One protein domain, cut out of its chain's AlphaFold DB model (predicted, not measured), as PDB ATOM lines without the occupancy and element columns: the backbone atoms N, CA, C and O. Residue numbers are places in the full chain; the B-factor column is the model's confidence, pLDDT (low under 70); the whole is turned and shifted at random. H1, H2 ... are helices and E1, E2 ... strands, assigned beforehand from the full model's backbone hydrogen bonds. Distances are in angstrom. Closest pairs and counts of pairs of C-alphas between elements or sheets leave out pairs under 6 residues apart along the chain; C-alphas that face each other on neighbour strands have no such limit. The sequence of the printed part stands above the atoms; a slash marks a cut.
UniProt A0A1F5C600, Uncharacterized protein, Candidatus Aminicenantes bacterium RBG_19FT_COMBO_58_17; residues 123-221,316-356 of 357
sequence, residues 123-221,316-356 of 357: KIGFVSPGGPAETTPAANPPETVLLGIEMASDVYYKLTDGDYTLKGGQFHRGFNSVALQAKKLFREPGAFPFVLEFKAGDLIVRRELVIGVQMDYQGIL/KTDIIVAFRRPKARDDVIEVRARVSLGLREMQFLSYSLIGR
ATOM      1  N   LYS A 123      15.478  34.128 200.167       91.12
ATOM      2  CA  LYS A 123      15.446  33.189 201.290       91.12
ATOM      3  C   LYS A 123      16.492  33.541 202.343       91.12
ATOM      4  O   LYS A 123      17.601  33.953 202.016       91.12
ATOM      5  N   ILE A 124      16.146  33.353 203.614       92.81
ATOM      6  CA  ILE A 124      17.076  33.423 204.748       92.81
ATOM      7  C   ILE A 124      16.862  32.169 205.591       92.81
ATOM      8  O   ILE A 124      15.722  31.786 205.850       92.81
ATOM      9  N   GLY A 125      17.941  31.532 206.027       92.56
ATOM     10  CA  GLY A 125      17.868  30.398 206.939       92.56
ATOM     11  C   GLY A 125      19.238  29.995 207.451       92.56
ATOM     12  O   GLY A 125      20.258  30.527 207.025       92.56
ATOM     13  N   PHE A 126      19.276  29.037 208.361       90.19
ATOM     14  CA  PHE A 126      20.513  28.379 208.736       90.19
ATOM     15  C   PHE A 126      20.960  27.427 207.634       90.19
ATOM     16  O   PHE A 126      20.143  26.741 207.014       90.19
ATOM     17  N   VAL A 127      22.267  27.382 207.406       85.94
ATOM     18  CA  VAL A 127      22.880  26.396 206.518       85.94
ATOM     19  C   VAL A 127      22.908  25.064 207.255       85.94
ATOM     20  O   VAL A 127      23.614  24.920 208.254       85.94
ATOM     21  N   SER A 128      22.127  24.095 206.778       69.88
ATOM     22  CA  SER A 128      22.246  22.718 207.254       69.88
ATOM     23  C   SER A 128      23.601  22.174 206.792       69.88
ATOM     24  O   SER A 128      23.884  22.262 205.594       69.88
ATOM     25  N   PRO A 129      24.431  21.584 207.670       56.34
ATOM     26  CA  PRO A 129      25.519  20.737 207.205       56.34
ATOM     27  C   PRO A 129      24.873  19.635 206.362       56.34
ATOM     28  O   PRO A 129      23.978  18.932 206.836       56.34
ATOM     29  N   GLY A 130      25.214  19.574 205.077       43.38
ATOM     30  CA  GLY A 130      24.720  18.542 204.177       43.38
ATOM     31  C   GLY A 130      25.325  17.209 204.590       43.38
ATOM     32  O   GLY A 130      26.483  16.940 204.300       43.38
ATOM     33  N   GLY A 131      24.557  16.403 205.309       45.97
ATOM     34  CA  GLY A 131      24.932  15.062 205.731       45.97
ATOM     35  C   GLY A 131      23.768  14.406 206.471       45.97
ATOM     36  O   GLY A 131      22.911  15.127 206.999       45.97
ATOM     37  N   PRO A 132      23.682  13.062 206.495       44.00
ATOM     38  CA  PRO A 132      22.745  12.378 207.380       44.00
ATOM     39  C   PRO A 132      22.956  12.951 208.775       44.00
ATOM     40  O   PRO A 132      24.100  13.026 209.215       44.00
ATOM     41  N   ALA A 133      21.875  13.432 209.402       48.50
ATOM     42  CA  ALA A 133      21.914  14.057 210.718       48.50
ATOM     43  C   ALA A 133      22.893  13.278 211.592       48.50
ATOM     44  O   ALA A 133      22.652  12.094 211.849       48.50
ATOM     45  N   GLU A 134      24.022  13.903 211.949       49.78
ATOM     46  CA  GLU A 134      24.985  13.294 212.851       49.78
ATOM     47  C   GLU A 134      24.209  13.019 214.133       49.78
ATOM     48  O   GLU A 134      23.906  13.894 214.938       49.78
ATOM     49  N   THR A 135      23.784  11.770 214.262       52.88
ATOM     50  CA  THR A 135      22.974  11.255 215.366       52.88
ATOM     51  C   THR A 135      23.810  11.174 216.636       52.88
ATOM     52  O   THR A 135      23.295  10.865 217.706       52.88
ATOM     53  N   THR A 136      25.101  11.485 216.517       63.31
ATOM     54  CA  THR A 136      26.045  11.548 217.613       63.31
ATOM     55  C   THR A 136      26.162  12.998 218.079       63.31
ATOM     56  O   THR A 136      26.585  13.850 217.299       63.31
ATOM     57  N   PRO A 137      25.811  13.308 219.339       72.25
ATOM     58  CA  PRO A 137      25.981  14.650 219.878       72.25
ATOM     59  C   PRO A 137      27.462  15.037 219.883       72.25
ATOM     60  O   PRO A 137      28.309  14.276 220.363       72.25
ATOM     61  N   ALA A 138      27.765  16.238 219.390       79.19
ATOM     62  CA  ALA A 138      29.121  16.770 219.374       79.19
ATOM     63  C   ALA A 138      29.675  16.914 220.803       79.19
ATOM     64  O   ALA A 138      28.936  17.157 221.761       79.19
ATOM     65  N   ALA A 139      30.997  16.802 220.962       80.94
ATOM     66  CA  ALA A 139      31.640  16.930 222.273       80.94
ATOM     67  C   ALA A 139      31.432  18.317 222.909       80.94
ATOM     68  O   ALA A 139      31.368  18.425 224.129       80.94
ATOM     69  N   ASN A 140      31.299  19.356 222.082       81.12
ATOM     70  CA  ASN A 140      31.132  20.747 222.488       81.12
ATOM     71  C   ASN A 140      30.026  21.414 221.655       81.12
ATOM     72  O   ASN A 140      29.780  20.978 220.525       81.12
ATOM     73  N   PRO A 141      29.372  22.477 222.164       84.94
ATOM     74  CA  PRO A 141      28.491  23.297 221.339       84.94
ATOM     75  C   PRO A 141      29.270  23.887 220.155       84.94
ATOM     76  O   PRO A 141      30.458  24.194 220.301       84.94
ATOM     77  N   PRO A 142      28.625  24.086 218.995       85.25
ATOM     78  CA  PRO A 142      29.305  24.637 217.835       85.25
ATOM     79  C   PRO A 142      29.773  26.064 218.126       85.25
ATOM     80  O   PRO A 142      29.086  26.852 218.779       85.25
ATOM     81  N   GLU A 143      30.952  26.413 217.619       86.62
ATOM     82  CA  GLU A 143      31.499  27.758 217.805       86.62
ATOM     83  C   GLU A 143      30.782  28.795 216.941       86.62
ATOM     84  O   GLU A 143      30.640  29.956 217.341       86.62
ATOM     85  N   THR A 144      30.304  28.368 215.771       88.38
ATOM     86  CA  THR A 144      29.639  29.222 214.792       88.38
ATOM     87  C   THR A 144      28.375  28.586 214.241       88.38
ATOM     88  O   THR A 144      28.342  27.388 213.976       88.38
ATOM     89  N   VAL A 145      27.367  29.414 213.989       88.06
ATOM     90  CA  VAL A 145      26.173  29.055 213.219       88.06
ATOM     91  C   VAL A 145      26.200  29.848 211.920       88.06
ATOM     92  O   VAL A 145      26.403  31.061 211.933       88.06
ATOM     93  N   LEU A 146      26.024  29.171 210.788       90.81
ATOM     94  CA  LEU A 146      26.013  29.812 209.477       90.81
ATOM     95  C   LEU A 146      24.594  30.267 209.133       90.81
ATOM     96  O   LEU A 146      23.697  29.445 208.947       90.81
ATOM     97  N   LEU A 147      24.406  31.579 209.020       91.94
ATOM     98  CA  LEU A 147      23.210  32.178 208.444       91.94
ATOM     99  C   LEU A 147      23.425  32.301 206.939       91.94
ATOM    100  O   LEU A 147      24.319  33.023 206.504       91.94
ATOM    101  N   GLY A 148      22.637  31.590 206.147       92.50
ATOM    102  CA  GLY A 148      22.646  31.695 204.700       92.50
ATOM    103  C   GLY A 148      21.536  32.613 204.188       92.50
ATOM    104  O   GLY A 148      20.428  32.655 204.732       92.50
ATOM    105  N   ILE A 149      21.865  33.382 203.153       94.00
ATOM    106  CA  ILE A 149      21.026  34.419 202.561       94.00
ATOM    107  C   ILE A 149      21.081  34.261 201.044       94.00
ATOM    108  O   ILE A 149      22.149  34.350 200.442       94.00
ATOM    109  N   GLU A 150      19.929  34.049 200.426       92.06
ATOM    110  CA  GLU A 150      19.784  34.000 198.978       92.06
ATOM    111  C   GLU A 150      19.278  35.348 198.459       92.06
ATOM    112  O   GLU A 150      18.189  35.799 198.821       92.06
ATOM    113  N   MET A 151      20.083  36.000 197.623       91.56
ATOM    114  CA  MET A 151      19.829  37.342 197.104       91.56
ATOM    115  C   MET A 151      19.441  37.310 195.625       91.56
ATOM    116  O   MET A 151      20.068  36.613 194.826       91.56
ATOM    117  N   ALA A 152      18.472  38.133 195.223       89.38
ATOM    118  CA  ALA A 152      18.159  38.330 193.805       89.38
ATOM    119  C   ALA A 152      19.148  39.277 193.093       89.38
ATOM    120  O   ALA A 152      19.252  39.254 191.866       89.38
ATOM    121  N   SER A 153      19.867  40.104 193.855       88.12
ATOM    122  CA  SER A 153      20.750  41.166 193.369       88.12
ATOM    123  C   SER A 153      21.966  41.352 194.281       88.12
ATOM    124  O   SER A 153      21.962  40.953 195.446       88.12
ATOM    125  N   ASP A 154      23.015  41.967 193.740       91.12
ATOM    126  CA  ASP A 154      24.193  42.355 194.509       91.12
ATOM    127  C   ASP A 154      23.850  43.520 195.447       91.12
ATOM    128  O   ASP A 154      23.243  44.509 195.029       91.12
ATOM    129  N   VAL A 155      24.261  43.431 196.714       94.50
ATOM    130  CA  VAL A 155      23.926  44.440 197.722       94.50
ATOM    131  C   VAL A 155      24.983  44.546 198.817       94.50
ATOM    132  O   VAL A 155      25.566  43.550 199.239       94.50
ATOM    133  N   TYR A 156      25.198  45.749 199.345       95.81
ATOM    134  CA  TYR A 156      25.967  45.916 200.578       95.81
ATOM    135  C   TYR A 156      25.123  45.580 201.802       95.81
ATOM    136  O   TYR A 156      23.961  45.984 201.884       95.81
ATOM    137  N   TYR A 157      25.721  44.897 202.774       96.50
ATOM    138  CA  TYR A 157      25.052  44.534 204.017       96.50
ATOM    139  C   TYR A 157      25.848  44.939 205.257       96.50
ATOM    140  O   TYR A 157      27.077  45.060 205.230       96.50
ATOM    141  N   LYS A 158      25.125  45.092 206.367       96.50
ATOM    142  CA  LYS A 158      25.672  45.254 207.715       96.50
ATOM    143  C   LYS A 158      24.854  44.414 208.693       96.50
ATOM    144  O   LYS A 158      23.635  44.540 208.748       96.50
ATOM    145  N   LEU A 159      25.529  43.567 209.459       95.94
ATOM    146  CA  LEU A 159      24.955  42.742 210.514       95.94
ATOM    147  C   LEU A 159      25.380  43.280 211.884       95.94
ATOM    148  O   LEU A 159      26.565  43.519 212.125       95.94
ATOM    149  N   THR A 160      24.417  43.409 212.793       95.44
ATOM    150  CA  THR A 160      24.585  44.009 214.127       95.44
ATOM    151  C   THR A 160      23.922  43.159 215.222       95.44
ATOM    152  O   THR A 160      22.881  42.549 214.976       95.44
ATOM    153  N   ASP A 161      24.532  43.112 216.412       91.19
ATOM    154  CA  ASP A 161      23.969  42.588 217.677       91.19
ATOM    155  C   ASP A 161      23.973  43.740 218.692       91.19
ATOM    156  O   ASP A 161      25.035  44.182 219.139       91.19
ATOM    157  N   GLY A 162      22.788  44.281 218.990       86.38
ATOM    158  CA  GLY A 162      22.649  45.534 219.734       86.38
ATOM    159  C   GLY A 162      23.386  46.682 219.038       86.38
ATOM    160  O   GLY A 162      23.178  46.930 217.851       86.38
ATOM    161  N   ASP A 163      24.282  47.347 219.766       84.50
ATOM    162  CA  ASP A 163      25.081  48.469 219.253       84.50
ATOM    163  C   ASP A 163      26.357  48.027 218.511       84.50
ATOM    164  O   ASP A 163      27.072  48.848 217.931       84.50
ATOM    165  N   TYR A 164      26.664  46.726 218.504       89.81
ATOM    166  CA  TYR A 164      27.906  46.206 217.944       89.81
ATOM    167  C   TYR A 164      27.715  45.722 216.508       89.81
ATOM    168  O   TYR A 164      26.904  44.839 216.224       89.81
ATOM    169  N   THR A 165      28.520  46.258 215.586       92.38
ATOM    170  CA  THR A 165      28.600  45.736 214.214       92.38
ATOM    171  C   THR A 165      29.438  44.466 214.202       92.38
ATOM    172  O   THR A 165      30.637  44.504 214.460       92.38
ATOM    173  N   LEU A 166      28.797  43.343 213.883       90.38
ATOM    174  CA  LEU A 166      29.444  42.035 213.818       90.38
ATOM    175  C   LEU A 166      30.197  41.849 212.503       90.38
ATOM    176  O   LEU A 166      31.324  41.361 212.487       90.38
ATOM    177  N   LYS A 167      29.551  42.200 211.386       92.69
ATOM    178  CA  LYS A 167      30.108  42.022 210.044       92.69
ATOM    179  C   LYS A 167      29.470  42.997 209.063       92.69
ATOM    180  O   LYS A 167      28.289  43.310 209.174       92.69
ATOM    181  N   GLY A 168      30.236  43.429 208.073       94.44
ATOM    182  CA  GLY A 168      29.730  44.145 206.908       94.44
ATOM    183  C   GLY A 168      30.465  43.689 205.657       94.44
ATOM    184  O   GLY A 168      31.543  43.098 205.742       94.44
ATOM    185  N   GLY A 169      29.870  43.934 204.498       94.25
ATOM    186  CA  GLY A 169      30.467  43.564 203.224       94.25
ATOM    187  C   GLY A 169      29.470  43.664 202.085       94.25
ATOM    188  O   GLY A 169      28.489  44.401 202.165       94.25
ATOM    189  N   GLN A 170      29.727  42.903 201.031       94.88
ATOM    190  CA  GLN A 170      28.849  42.789 199.878       94.88
ATOM    191  C   GLN A 170      28.332  41.356 199.785       94.88
ATOM    192  O   GLN A 170      29.099  40.403 199.923       94.88
ATOM    193  N   PHE A 171      27.029  41.220 199.589       93.75
ATOM    194  CA  PHE A 171      26.427  40.001 199.088       93.75
ATOM    195  C   PHE A 171      26.307  40.092 197.578       93.75
ATOM    196  O   PHE A 171      25.982  41.148 197.031       93.75
ATOM    197  N   HIS A 172      26.563  38.974 196.920       92.38
ATOM    198  CA  HIS A 172      26.355  38.828 195.489       92.38
ATOM    199  C   HIS A 172      25.006  38.171 195.228       92.38
ATOM    200  O   HIS A 172      24.448  37.497 196.094       92.38
ATOM    201  N   ARG A 173      24.480  38.335 194.021       89.38
ATOM    202  CA  ARG A 173      23.327  37.577 193.553       89.38
ATOM    203  C   ARG A 173      23.567  36.072 193.738       89.38
ATOM    204  O   ARG A 173      24.611  35.548 193.354       89.38
ATOM    205  N   GLY A 174      22.562  35.378 194.266       89.12
ATOM    206  CA  GLY A 174      22.623  33.963 194.622       89.12
ATOM    207  C   GLY A 174      22.865  33.741 196.116       89.12
ATOM    208  O   GLY A 174      22.484  34.558 196.956       89.12
ATOM    209  N   PHE A 175      23.454  32.596 196.451       91.00
ATOM    210  CA  PHE A 175      23.676  32.180 197.832       91.00
ATOM    211  C   PHE A 175      24.874  32.898 198.468       91.00
ATOM    212  O   PHE A 175      25.976  32.914 197.926       91.00
ATOM    213  N   ASN A 176      24.662  33.421 199.672       91.81
ATOM    214  CA  ASN A 176      25.673  34.018 200.534       91.81
ATOM    215  C   ASN A 176      25.569  33.411 201.933       91.81
ATOM    216  O   ASN A 176      24.522  32.891 202.315       91.81
ATOM    217  N   SER A 177      26.629  33.523 202.735       91.88
ATOM    218  CA  SER A 177      26.579  33.107 204.138       91.88
ATOM    219  C   SER A 177      27.359  34.030 205.069       91.88
ATOM    220  O   SER A 177      28.352  34.665 204.698       91.88
ATOM    221  N   VAL A 178      26.891  34.106 206.312       91.12
ATOM    222  CA  VAL A 178      27.516  34.841 207.406       91.12
ATOM    223  C   VAL A 178      27.638  33.919 208.611       91.12
ATOM    224  O   VAL A 178      26.648  33.379 209.098       91.12
ATOM    225  N   ALA A 179      28.863  33.754 209.105       89.81
ATOM    226  CA  ALA A 179      29.123  33.037 210.342       89.81
ATOM    227  C   ALA A 179      28.775  33.914 211.552       89.81
ATOM    228  O   ALA A 179      29.326  35.002 211.720       89.81
ATOM    229  N   LEU A 180      27.871  33.418 212.393       89.75
ATOM    230  CA  LEU A 180      27.493  34.010 213.670       89.75
ATOM    231  C   LEU A 180      28.238  33.293 214.788       89.75
ATOM    232  O   LEU A 180      28.224  32.065 214.838       89.75
ATOM    233  N   GLN A 181      28.850  34.035 215.710       88.44
ATOM    234  CA  GLN A 181      29.450  33.423 216.895       88.44
ATOM    235  C   GLN A 181      28.352  32.846 217.791       88.44
ATOM    236  O   GLN A 181      27.504  33.572 218.308       88.44
ATOM    237  N   ALA A 182      28.384  31.535 218.008       85.94
ATOM    238  CA  ALA A 182      27.300  30.825 218.675       85.94
ATOM    239  C   ALA A 182      27.536  30.614 220.178       85.94
ATOM    240  O   ALA A 182      26.646  30.151 220.892       85.94
ATOM    241  N   LYS A 183      28.703  31.031 220.695       84.94
ATOM    242  CA  LYS A 183      29.057  30.932 222.123       84.94
ATOM    243  C   LYS A 183      28.009  31.559 223.044       84.94
ATOM    244  O   LYS A 183      27.824  31.057 224.143       84.94
ATOM    245  N   LYS A 184      27.355  32.652 222.633       87.50
ATOM    246  CA  LYS A 184      26.267  33.301 223.393       87.50
ATOM    247  C   LYS A 184      24.943  32.540 223.247       87.50
ATOM    248  O   LYS A 184      24.258  32.347 224.243       87.50
ATOM    249  N   LEU A 185      24.644  32.049 222.040       87.88
ATOM    250  CA  LEU A 185      23.404  31.338 221.703       87.88
ATOM    251  C   LEU A 185      23.238  30.040 222.500       87.88
ATOM    252  O   LEU A 185      22.148  29.726 222.961       87.88
ATOM    253  N   PHE A 186      24.328  29.291 222.685       89.69
ATOM    254  CA  PHE A 186      24.293  27.987 223.347       89.69
ATOM    255  C   PHE A 186      24.668  28.027 224.829       89.69
ATOM    256  O   PHE A 186      24.960  26.975 225.385       89.69
ATOM    257  N   ARG A 187      24.669  29.195 225.493       87.00
ATOM    258  CA  ARG A 187      24.864  29.292 226.957       87.00
ATOM    259  C   ARG A 187      23.585  28.968 227.716       87.00
ATOM    260  O   ARG A 187      23.596  28.088 228.578       87.00
ATOM    261  N   GLU A 188      22.500  29.620 227.337       86.62
ATOM    262  CA  GLU A 188      21.191  29.527 227.972       86.62
ATOM    263  C   GLU A 188      20.090  29.621 226.907       86.62
ATOM    264  O   GLU A 188      20.321  30.217 225.851       86.62
ATOM    265  N   PRO A 189      18.917  29.009 227.141       89.56
ATOM    266  CA  PRO A 189      17.775  29.194 226.259       89.56
ATOM    267  C   PRO A 189      17.344  30.666 226.260       89.56
ATOM    268  O   PRO A 189      17.334  31.322 227.300       89.56
ATOM    269  N   GLY A 190      16.972  31.187 225.096       91.50
ATOM    270  CA  GLY A 190      16.653  32.603 224.956       91.50
ATOM    271  C   GLY A 190      16.335  33.026 223.530       91.50
ATOM    272  O   GLY A 190      16.391  32.232 222.592       91.50
ATOM    273  N   ALA A 191      15.991  34.302 223.380       92.94
ATOM    274  CA  ALA A 191      15.761  34.949 222.096       92.94
ATOM    275  C   ALA A 191      16.820  36.032 221.888       92.94
ATOM    276  O   ALA A 191      16.924  36.975 222.671       92.94
ATOM    277  N   PHE A 192      17.605  35.888 220.828       93.50
ATOM    278  CA  PHE A 192      18.748  36.742 220.544       93.50
ATOM    279  C   PHE A 192      18.432  37.617 219.325       93.50
ATOM    280  O   PHE A 192      18.302  37.079 218.220       93.50
ATOM    281  N   PRO A 193      18.246  38.938 219.506       94.50
ATOM    282  CA  PRO A 193      17.946  39.840 218.407       94.50
ATOM    283  C   PRO A 193      19.211  40.171 217.611       94.50
ATOM    284  O   PRO A 193      20.264  40.457 218.176       94.50
ATOM    285  N   PHE A 194      19.079  40.189 216.293       94.88
ATOM    286  CA  PHE A 194      20.095  40.646 215.356       94.88
ATOM    287  C   PHE A 194      19.450  41.594 214.357       94.88
ATOM    288  O   PHE A 194      18.288  41.437 213.992       94.88
ATOM    289  N   VAL A 195      20.210  42.562 213.869       96.81
ATOM    290  CA  VAL A 195      19.731  43.490 212.847       96.81
ATOM    291  C   VAL A 195      20.589  43.327 211.602       96.81
ATOM    292  O   VAL A 195      21.811  43.481 211.657       96.81
ATOM    293  N   LEU A 196      19.936  42.993 210.488       96.88
ATOM    294  CA  LEU A 196      20.539  42.865 209.167       96.88
ATOM    295  C   LEU A 196      20.038  44.001 208.274       96.88
ATOM    296  O   LEU A 196      18.854  44.082 207.949       96.88
ATOM    297  N   GLU A 197      20.947  44.884 207.887       97.12
ATOM    298  CA  GLU A 197      20.674  46.007 206.997       97.12
ATOM    299  C   GLU A 197      21.218  45.726 205.605       97.12
ATOM    300  O   GLU A 197      22.356  45.282 205.460       97.12
ATOM    301  N   PHE A 198      20.425  46.054 204.590       96.56
ATOM    302  CA  PHE A 198      20.803  46.016 203.185       96.56
ATOM    303  C   PHE A 198      20.738  47.418 202.595       96.56
ATOM    304  O   PHE A 198      19.755  48.128 202.809       96.56
ATOM    305  N   LYS A 199      21.752  47.819 201.827       94.94
ATOM    306  CA  LYS A 199      21.838  49.157 201.231       94.94
ATOM    307  C   LYS A 199      21.812  49.096 199.706       94.94
ATOM    308  O   LYS A 199      22.705  48.517 199.092       94.94
ATOM    309  N   ALA A 200      20.845  49.793 199.113       90.19
ATOM    310  CA  ALA A 200      20.694  49.981 197.672       90.19
ATOM    311  C   ALA A 200      20.576  51.479 197.346       90.19
ATOM    312  O   ALA A 200      19.491  52.066 197.357       90.19
ATOM    313  N   GLY A 201      21.715  52.126 197.084       89.00
ATOM    314  CA  GLY A 201      21.777  53.582 196.938       89.00
ATOM    315  C   GLY A 201      21.399  54.297 198.242       89.00
ATOM    316  O   GLY A 201      22.069  54.128 199.269       89.00
ATOM    317  N   ASP A 202      20.338  55.104 198.199       92.25
ATOM    318  CA  ASP A 202      19.797  55.799 199.375       92.25
ATOM    319  C   ASP A 202      18.837  54.929 200.209       92.25
ATOM    320  O   ASP A 202      18.677  55.182 201.399       92.25
ATOM    321  N   LEU A 203      18.261  53.868 199.634       94.44
ATOM    322  CA  LEU A 203      17.387  52.946 200.360       94.44
ATOM    323  C   LEU A 203      18.202  52.040 201.292       94.44
ATOM    324  O   LEU A 203      19.171  51.402 200.867       94.44
ATOM    325  N   ILE A 204      17.752  51.935 202.541       95.94
ATOM    326  CA  ILE A 204      18.174  50.919 203.504       95.94
ATOM    327  C   ILE A 204      16.967  50.063 203.879       95.94
ATOM    328  O   ILE A 204      15.970  50.576 204.386       95.94
ATOM    329  N   VAL A 205      17.077  48.754 203.664       96.38
ATOM    330  CA  VAL A 205      16.115  47.764 204.162       96.38
ATOM    331  C   VAL A 205      16.700  47.143 205.419       96.38
ATOM    332  O   VAL A 205      17.701  46.433 205.357       96.38
ATOM    333  N   ARG A 206      16.090  47.429 206.566       96.06
ATOM    334  CA  ARG A 206      16.506  46.919 207.873       96.06
ATOM    335  C   ARG A 206      15.580  45.781 208.285       96.06
ATOM    336  O   ARG A 206      14.375  45.980 208.385       96.06
ATOM    337  N   ARG A 207      16.141  44.598 208.531       96.06
ATOM    338  CA  ARG A 207      15.424  43.407 209.004       96.06
ATOM    339  C   ARG A 207      15.871  43.069 210.420       96.06
ATOM    340  O   ARG A 207      17.053  42.815 210.651       96.06
ATOM    341  N   GLU A 208      14.930  43.049 211.353       95.94
ATOM    342  CA  GLU A 208      15.176  42.593 212.719       95.94
ATOM    343  C   GLU A 208      14.931  41.088 212.797       95.94
ATOM    344  O   GLU A 208      13.795  40.617 212.724       95.94
ATOM    345  N   LEU A 209      16.013  40.327 212.900       95.62
ATOM    346  CA  LEU A 209      16.012  38.878 213.014       95.62
ATOM    347  C   LEU A 209      16.035  38.480 214.490       95.62
ATOM    348  O   LEU A 209      16.682  39.123 215.311       95.62
ATOM    349  N   VAL A 210      15.362  37.388 214.829       95.56
ATOM    350  CA  VAL A 210      15.391  36.806 216.173       95.56
ATOM    351  C   VAL A 210      15.819  35.357 216.055       95.56
ATOM    352  O   VAL A 210      15.148  34.559 215.403       95.56
ATOM    353  N   ILE A 211      16.930  35.015 216.699       94.69
ATOM    354  CA  ILE A 211      17.370  33.630 216.843       94.69
ATOM    355  C   ILE A 211      16.856  33.119 218.184       94.69
ATOM    356  O   ILE A 211      17.324  33.545 219.238       94.69
ATOM    357  N   GLY A 212      15.864  32.237 218.139       93.81
ATOM    358  CA  GLY A 212      15.338  31.542 219.309       93.81
ATOM    359  C   GLY A 212      16.130  30.269 219.575       93.81
ATOM    360  O   GLY A 212      16.383  29.505 218.648       93.81
ATOM    361  N   VAL A 213      16.512  30.036 220.827       93.06
ATOM    362  CA  VAL A 213      17.179  28.810 221.270       93.06
ATOM    363  C   VAL A 213      16.372  28.192 222.400       93.06
ATOM    364  O   VAL A 213      16.195  28.797 223.457       93.06
ATOM    365  N   GLN A 214      15.906  26.970 222.178       91.56
ATOM    366  CA  GLN A 214      15.299  26.113 223.194       91.56
ATOM    367  C   GLN A 214      16.245  24.949 223.461       91.56
ATOM    368  O   GLN A 214      16.857  24.443 222.525       91.56
ATOM    369  N   MET A 215      16.400  24.540 224.720       87.94
ATOM    370  CA  MET A 215      17.320  23.468 225.104       87.94
ATOM    371  C   MET A 215      16.581  22.383 225.869       87.94
ATOM    372  O   MET A 215      16.029  22.649 226.935       87.94
ATOM    373  N   ASP A 216      16.657  21.164 225.350       84.81
ATOM    374  CA  ASP A 216      16.201  19.963 226.030       84.81
ATOM    375  C   ASP A 216      17.409  19.239 226.624       84.81
ATOM    376  O   ASP A 216      18.342  18.850 225.914       84.81
ATOM    377  N   TYR A 217      17.401  19.076 227.946       82.50
ATOM    378  CA  TYR A 217      18.472  18.418 228.685       82.50
ATOM    379  C   TYR A 217      18.118  16.950 228.885       82.50
ATOM    380  O   TYR A 217      17.245  16.613 229.685       82.50
ATOM    381  N   GLN A 218      18.811  16.071 228.169       75.06
ATOM    382  CA  GLN A 218      18.705  14.636 228.365       75.06
ATOM    383  C   GLN A 218      19.861  14.205 229.265       75.06
ATOM    384  O   GLN A 218      21.039  14.291 228.908       75.06
ATOM    385  N   GLY A 219      19.525  13.781 230.484       59.50
ATOM    386  CA  GLY A 219      20.496  13.109 231.331       59.50
ATOM    387  C   GLY A 219      20.966  11.858 230.603       59.50
ATOM    388  O   GLY A 219      20.143  11.022 230.230       59.50
ATOM    389  N   ILE A 220      22.275  11.724 230.399       53.38
ATOM    390  CA  ILE A 220      22.843  10.425 230.070       53.38
ATOM    391  C   ILE A 220      22.614   9.595 231.336       53.38
ATOM    392  O   ILE A 220      23.334   9.752 232.318       53.38
ATOM    393  N   LEU A 221      21.549   8.783 231.363       42.56
ATOM    394  CA  LEU A 221      21.457   7.676 232.311       42.56
ATOM    395  C   LEU A 221      22.762   6.922 232.134       42.56
ATOM    396  O   LEU A 221      23.025   6.423 231.038       42.56
ATOM    397  N   LYS A 316      17.361  26.214 206.136       88.38
ATOM    398  CA  LYS A 316      16.310  25.822 207.088       88.38
ATOM    399  C   LYS A 316      16.068  26.932 208.103       88.38
ATOM    400  O   LYS A 316      17.013  27.498 208.639       88.38
ATOM    401  N   THR A 317      14.810  27.258 208.377       90.44
ATOM    402  CA  THR A 317      14.464  28.234 209.427       90.44
ATOM    403  C   THR A 317      14.685  27.661 210.822       90.44
ATOM    404  O   THR A 317      15.009  28.412 211.733       90.44
ATOM    405  N   ASP A 318      14.589  26.337 210.954       89.75
ATOM    406  CA  ASP A 318      14.807  25.601 212.192       89.75
ATOM    407  C   ASP A 318      15.899  24.544 211.998       89.75
ATOM    408  O   ASP A 318      15.873  23.777 211.030       89.75
ATOM    409  N   ILE A 319      16.838  24.472 212.939       87.81
ATOM    410  CA  ILE A 319      17.852  23.415 213.019       87.81
ATOM    411  C   ILE A 319      17.886  22.821 214.426       87.81
ATOM    412  O   ILE A 319      17.530  23.473 215.409       87.81
ATOM    413  N   ILE A 320      18.333  21.572 214.522       87.56
ATOM    414  CA  ILE A 320      18.582  20.898 215.795       87.56
ATOM    415  C   ILE A 320      20.084  20.694 215.913       87.56
ATOM    416  O   ILE A 320      20.714  20.149 215.012       87.56
ATOM    417  N   VAL A 321      20.643  21.135 217.033       87.50
ATOM    418  CA  VAL A 321      22.057  20.986 217.357       87.50
ATOM    419  C   VAL A 321      22.159  20.162 218.631       87.50
ATOM    420  O   VAL A 321      21.695  20.592 219.685       87.50
ATOM    421  N   ALA A 322      22.758  18.976 218.540       87.12
ATOM    422  CA  ALA A 322      22.992  18.110 219.688       87.12
ATOM    423  C   ALA A 322      24.455  18.221 220.138       87.12
ATOM    424  O   ALA A 322      25.370  18.033 219.335       87.12
ATOM    425  N   PHE A 323      24.685  18.527 221.413       87.00
ATOM    426  CA  PHE A 323      26.030  18.624 221.983       87.00
ATOM    427  C   PHE A 323      26.068  18.187 223.446       87.00
ATOM    428  O   PHE A 323      25.047  18.117 224.126       87.00
ATOM    429  N   ARG A 324      27.266  17.898 223.947       86.56
ATOM    430  CA  ARG A 324      27.510  17.524 225.340       86.56
ATOM    431  C   ARG A 324      27.908  18.736 226.178       86.56
ATOM    432  O   ARG A 324      28.614  19.627 225.711       86.56
ATOM    433  N   ARG A 325      27.454  18.772 227.432       81.25
ATOM    434  CA  ARG A 325      27.831  19.799 228.414       81.25
ATOM    435  C   ARG A 325      28.233  19.140 229.738       81.25
ATOM    436  O   ARG A 325      27.507  18.260 230.200       81.25
ATOM    437  N   PRO A 326      29.338  19.564 230.375       77.75
ATOM    438  CA  PRO A 326      29.675  19.104 231.716       77.75
ATOM    439  C   PRO A 326      28.699  19.689 232.746       77.75
ATOM    440  O   PRO A 326      28.376  20.880 232.721       77.75
ATOM    441  N   LYS A 327      28.238  18.850 233.666       76.25
ATOM    442  CA  LYS A 327      27.511  19.218 234.880       76.25
ATOM    443  C   LYS A 327      28.494  19.216 236.055       76.25
ATOM    444  O   LYS A 327      29.544  18.583 236.007       76.25
ATOM    445  N   ALA A 328      28.179  19.950 237.121       55.78
ATOM    446  CA  ALA A 328      28.980  19.900 238.341       55.78
ATOM    447  C   ALA A 328      29.053  18.446 238.858       55.78
ATOM    448  O   ALA A 328      27.997  17.865 239.108       55.78
ATOM    449  N   ARG A 329      30.281  17.923 239.053       56.47
ATOM    450  CA  ARG A 329      30.657  16.534 239.436       56.47
ATOM    451  C   ARG A 329      30.835  15.517 238.287       56.47
ATOM    452  O   ARG A 329      30.323  14.413 238.394       56.47
ATOM    453  N   ASP A 330      31.565  15.866 237.224       59.28
ATOM    454  CA  ASP A 330      31.974  14.958 236.120       59.28
ATOM    455  C   ASP A 330      30.856  14.282 235.300       59.28
ATOM    456  O   ASP A 330      31.134  13.599 234.314       59.28
ATOM    457  N   ASP A 331      29.586  14.534 235.614       69.00
ATOM    458  CA  ASP A 331      28.471  14.071 234.796       69.00
ATOM    459  C   ASP A 331      28.383  14.875 233.493       69.00
ATOM    460  O   ASP A 331      28.338  16.108 233.493       69.00
ATOM    461  N   VAL A 332      28.286  14.182 232.361       75.69
ATOM    462  CA  VAL A 332      28.036  14.798 231.056       75.69
ATOM    463  C   VAL A 332      26.554  14.674 230.723       75.69
ATOM    464  O   VAL A 332      25.990  13.582 230.755       75.69
ATOM    465  N   ILE A 333      25.915  15.791 230.384       83.38
ATOM    466  CA  ILE A 333      24.533  15.808 229.892       83.38
ATOM    467  C   ILE A 333      24.518  16.029 228.383       83.38
ATOM    468  O   ILE A 333      25.304  16.820 227.852       83.38
ATOM    469  N   GLU A 334      23.617  15.336 227.693       86.06
ATOM    470  CA  GLU A 334      23.306  15.628 226.298       86.06
ATOM    471  C   GLU A 334      22.313  16.793 226.262       86.06
ATOM    472  O   GLU A 334      21.302  16.807 226.966       86.06
ATOM    473  N   VAL A 335      22.620  17.792 225.445       86.00
ATOM    474  CA  VAL A 335      21.773  18.953 225.202       86.00
ATOM    475  C   VAL A 335      21.333  18.908 223.753       86.00
ATOM    476  O   VAL A 335      22.166  18.914 222.846       86.00
ATOM    477  N   ARG A 336      20.021  18.906 223.530       88.25
ATOM    478  CA  ARG A 336      19.431  19.112 222.207       88.25
ATOM    479  C   ARG A 336      18.908  20.532 222.139       88.25
ATOM    480  O   ARG A 336      17.906  20.866 222.764       88.25
ATOM    481  N   ALA A 337      19.624  21.380 221.416       88.12
ATOM    482  CA  ALA A 337      19.234  22.757 221.200       88.12
ATOM    483  C   ALA A 337      18.445  22.876 219.892       88.12
ATOM    484  O   ALA A 337      18.991  22.655 218.808       88.12
ATOM    485  N   ARG A 338      17.168  23.248 219.982       91.19
ATOM    486  CA  ARG A 338      16.385  23.683 218.825       91.19
ATOM    487  C   ARG A 338      16.660  25.162 218.594       91.19
ATOM    488  O   ARG A 338      16.393  25.984 219.469       91.19
ATOM    489  N   VAL A 339      17.189  25.486 217.421       91.50
ATOM    490  CA  VAL A 339      17.494  26.857 217.010       91.50
ATOM    491  C   VAL A 339      16.533  27.252 215.900       91.50
ATOM    492  O   VAL A 339      16.493  26.590 214.867       91.50
ATOM    493  N   SER A 340      15.771  28.319 216.113       93.94
ATOM    494  CA  SER A 340      14.773  28.835 215.173       93.94
ATOM    495  C   SER A 340      15.107  30.257 214.742       93.94
ATOM    496  O   SER A 340      15.530  31.069 215.568       93.94
ATOM    497  N   LEU A 341      14.863  30.584 213.479       94.56
ATOM    498  CA  LEU A 341      15.025  31.920 212.919       94.56
ATOM    499  C   LEU A 341      13.658  32.566 212.677       94.56
ATOM    500  O   LEU A 341      12.857  32.068 211.889       94.56
ATOM    501  N   GLY A 342      13.426  33.711 213.311       92.81
ATOM    502  CA  GLY A 342      12.259  34.559 213.084       92.81
ATOM    503  C   GLY A 342      12.631  35.914 212.486       92.81
ATOM    504  O   GLY A 342      13.715  36.439 212.737       92.81
ATOM    505  N   LEU A 343      11.705  36.501 211.728       93.56
ATOM    506  CA  LEU A 343      11.731  37.910 211.334       93.56
ATOM    507  C   LEU A 343      10.724  38.662 212.208       93.56
ATOM    508  O   LEU A 343       9.535  38.358 212.175       93.56
ATOM    509  N   ARG A 344      11.201  39.626 212.996       92.06
ATOM    510  CA  ARG A 344      10.368  40.429 213.898       92.06
ATOM    511  C   ARG A 344       9.796  41.655 213.203       92.06
ATOM    512  O   ARG A 344       8.608  41.929 213.324       92.06
ATOM    513  N   GLU A 345      10.645  42.396 212.506       92.56
ATOM    514  CA  GLU A 345      10.265  43.656 211.874       92.56
ATOM    515  C   GLU A 345      11.073  43.883 210.596       92.56
ATOM    516  O   GLU A 345      12.225  43.451 210.478       92.56
ATOM    517  N   MET A 346      10.461  44.581 209.640       93.81
ATOM    518  CA  MET A 346      11.130  45.103 208.458       93.81
ATOM    519  C   MET A 346      10.852  46.599 208.328       93.81
ATOM    520  O   MET A 346       9.698  47.022 208.306       93.81
ATOM    521  N   GLN A 347      11.916  47.390 208.230       94.25
ATOM    522  CA  GLN A 347      11.858  48.842 208.105       94.25
ATOM    523  C   GLN A 347      12.533  49.298 206.813       94.25
ATOM    524  O   GLN A 347      13.556  48.754 206.393       94.25
ATOM    525  N   PHE A 348      11.977  50.354 206.223       94.62
ATOM    526  CA  PHE A 348      12.478  50.985 205.009       94.62
ATOM    527  C   PHE A 348      12.936  52.400 205.346       94.62
ATOM    528  O   PHE A 348      12.134  53.251 205.734       94.62
ATOM    529  N   LEU A 349      14.238  52.641 205.245       93.06
ATOM    530  CA  LEU A 349      14.882  53.873 205.684       93.06
ATOM    531  C   LEU A 349      15.583  54.557 204.510       93.06
ATOM    532  O   LEU A 349      16.012  53.913 203.556       93.06
ATOM    533  N   SER A 350      15.722  55.876 204.606       91.62
ATOM    534  CA  SER A 350      16.520  56.681 203.680       91.62
ATOM    535  C   SER A 350      17.823  57.078 204.354       91.62
ATOM    536  O   SER A 350      17.812  57.723 205.402       91.62
ATOM    537  N   TYR A 351      18.949  56.697 203.758       86.94
ATOM    538  CA  TYR A 351      20.281  56.970 204.289       86.94
ATOM    539  C   TYR A 351      20.528  58.469 204.478       86.94
ATOM    540  O   TYR A 351      21.019  58.890 205.524       86.94
ATOM    541  N   SER A 352      20.120  59.285 203.506       84.62
ATOM    542  CA  SER A 352      20.223  60.745 203.559       84.62
ATOM    543  C   SER A 352      19.385  61.393 204.671       84.62
ATOM    544  O   SER A 352      19.696  62.508 205.096       84.62
ATOM    545  N   LEU A 353      18.360  60.701 205.185       80.44
ATOM    546  CA  LEU A 353      17.508  61.179 206.280       80.44
ATOM    547  C   LEU A 353      17.940  60.678 207.668       80.44
ATOM    548  O   LEU A 353      17.532  61.270 208.666       80.44
ATOM    549  N   ILE A 354      18.776  59.635 207.760       71.75
ATOM    550  CA  ILE A 354      19.228  59.064 209.046       71.75
ATOM    551  C   ILE A 354      20.134  60.040 209.824       71.75
ATOM    552  O   ILE A 354      20.101  60.046 211.049       71.75
ATOM    553  N   GLY A 355      20.892  60.906 209.139       52.97
ATOM    554  CA  GLY A 355      21.839  61.847 209.761       52.97
ATOM    555  C   GLY A 355      21.287  63.230 210.140       52.97
ATOM    556  O   GLY A 355      22.069  64.098 210.507       52.97
ATOM    557  N   ARG A 356      19.976  63.479 210.011       47.81
ATOM    558  CA  ARG A 356      19.349  64.786 210.324       47.81
ATOM    559  C   ARG A 356      18.574  64.800 211.649       47.81
ATOM    560  O   ARG A 356      17.650  65.599 211.794       47.81
TER     561      ARG A 356
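What this domain is: This is residues 123 to 221 and 316 to 356 of the 357 residues of an uncharacterized protein of Candidatus Aminicenantes bacterium RBG_19FT_COMBO_58_17 (UniProt A0A1F5C600). A flattened, nearly closed barrel of strands is drawn out at one end into a long twisted wing. Its wall is the curled sheet E4-E3-E6-E7-E9 with the small sheet E1-E2-E5 filling the gap between E9 and E4; the wing is the hairpin E8-E9 with the last part of E7 beside it. The 140 printed residues hold nine named strands, E1 to E9, then one named helix, H1; the class is mostly strand. Both sheets are antiparallel, in the orders E4-E3-E6-E7-E9-E8 and E1-E2-E5. The whole is only just loose, close to compact, with a radius of gyration of the C-alphas of 17.5 A, and is elongated, spanning 60 by 32 by 20 A.

How they stand to each other: E1, residues 123 to 127, and E2, residues 144 to 151, form an antiparallel hairpin, with N 125 and O 148 at 3.0 A. E3, residues 155 to 161, and E4, residues 164 to 171, form another, with N 159 and O 167 at 2.8 A. E5, residues 174 to 181, is antiparallel to E2, with N 147 and O 178 at 2.9 A. E4 and E5 meet only through their link. E6, residues 190 to 200, is antiparallel to E3, with N 160 and O 195 at 2.8 A. It forms a hairpin with E7, residues 203 to 219, with N 196 and O 207 at 2.9 A. E8, residues 318 to 326, and E9, residues 332 to 350, form a hairpin at 137 degrees between directions, with N 323 and O 335 at 2.9 A. E9 is antiparallel to E7 at 166 degrees, with N 212 and O 340 at 2.8 A, and bends by 51 degrees at residue 347. The closest C-alphas of E1 and E9, those of Gly 125 and Leu 341, are 6.8 A apart. H1, residues 351 to 354, only grazes the larger sheet; it is too short for an O i to N i+4 pair, and its one O i to N i+3 pair is within hydrogen-bond range.

Where its parts are: E1 begins at C-alpha 123, (15.446, 33.189, 201.290). From first to last C-alpha, E6 measures 32.6 A, E7 50.6 A and E9 51.3 A. E7 ends at C-alpha 219, (20.496, 13.109, 231.331), and H1 at C-alpha 354, (19.228, 59.064, 209.046).

The domain as a whole: The C-alphas farthest apart, those of Leu 221 and Arg 356, are 61.2 A apart. Residues 222 to 315 are not printed; C-alphas 221 and 316 are 31.5 A apart across the cut. The link E1 to E2 is long, with 16 residues. pLDDT is under 70 at residues 128 to 136, 219 to 221, 328 to 331 and 355 to 356.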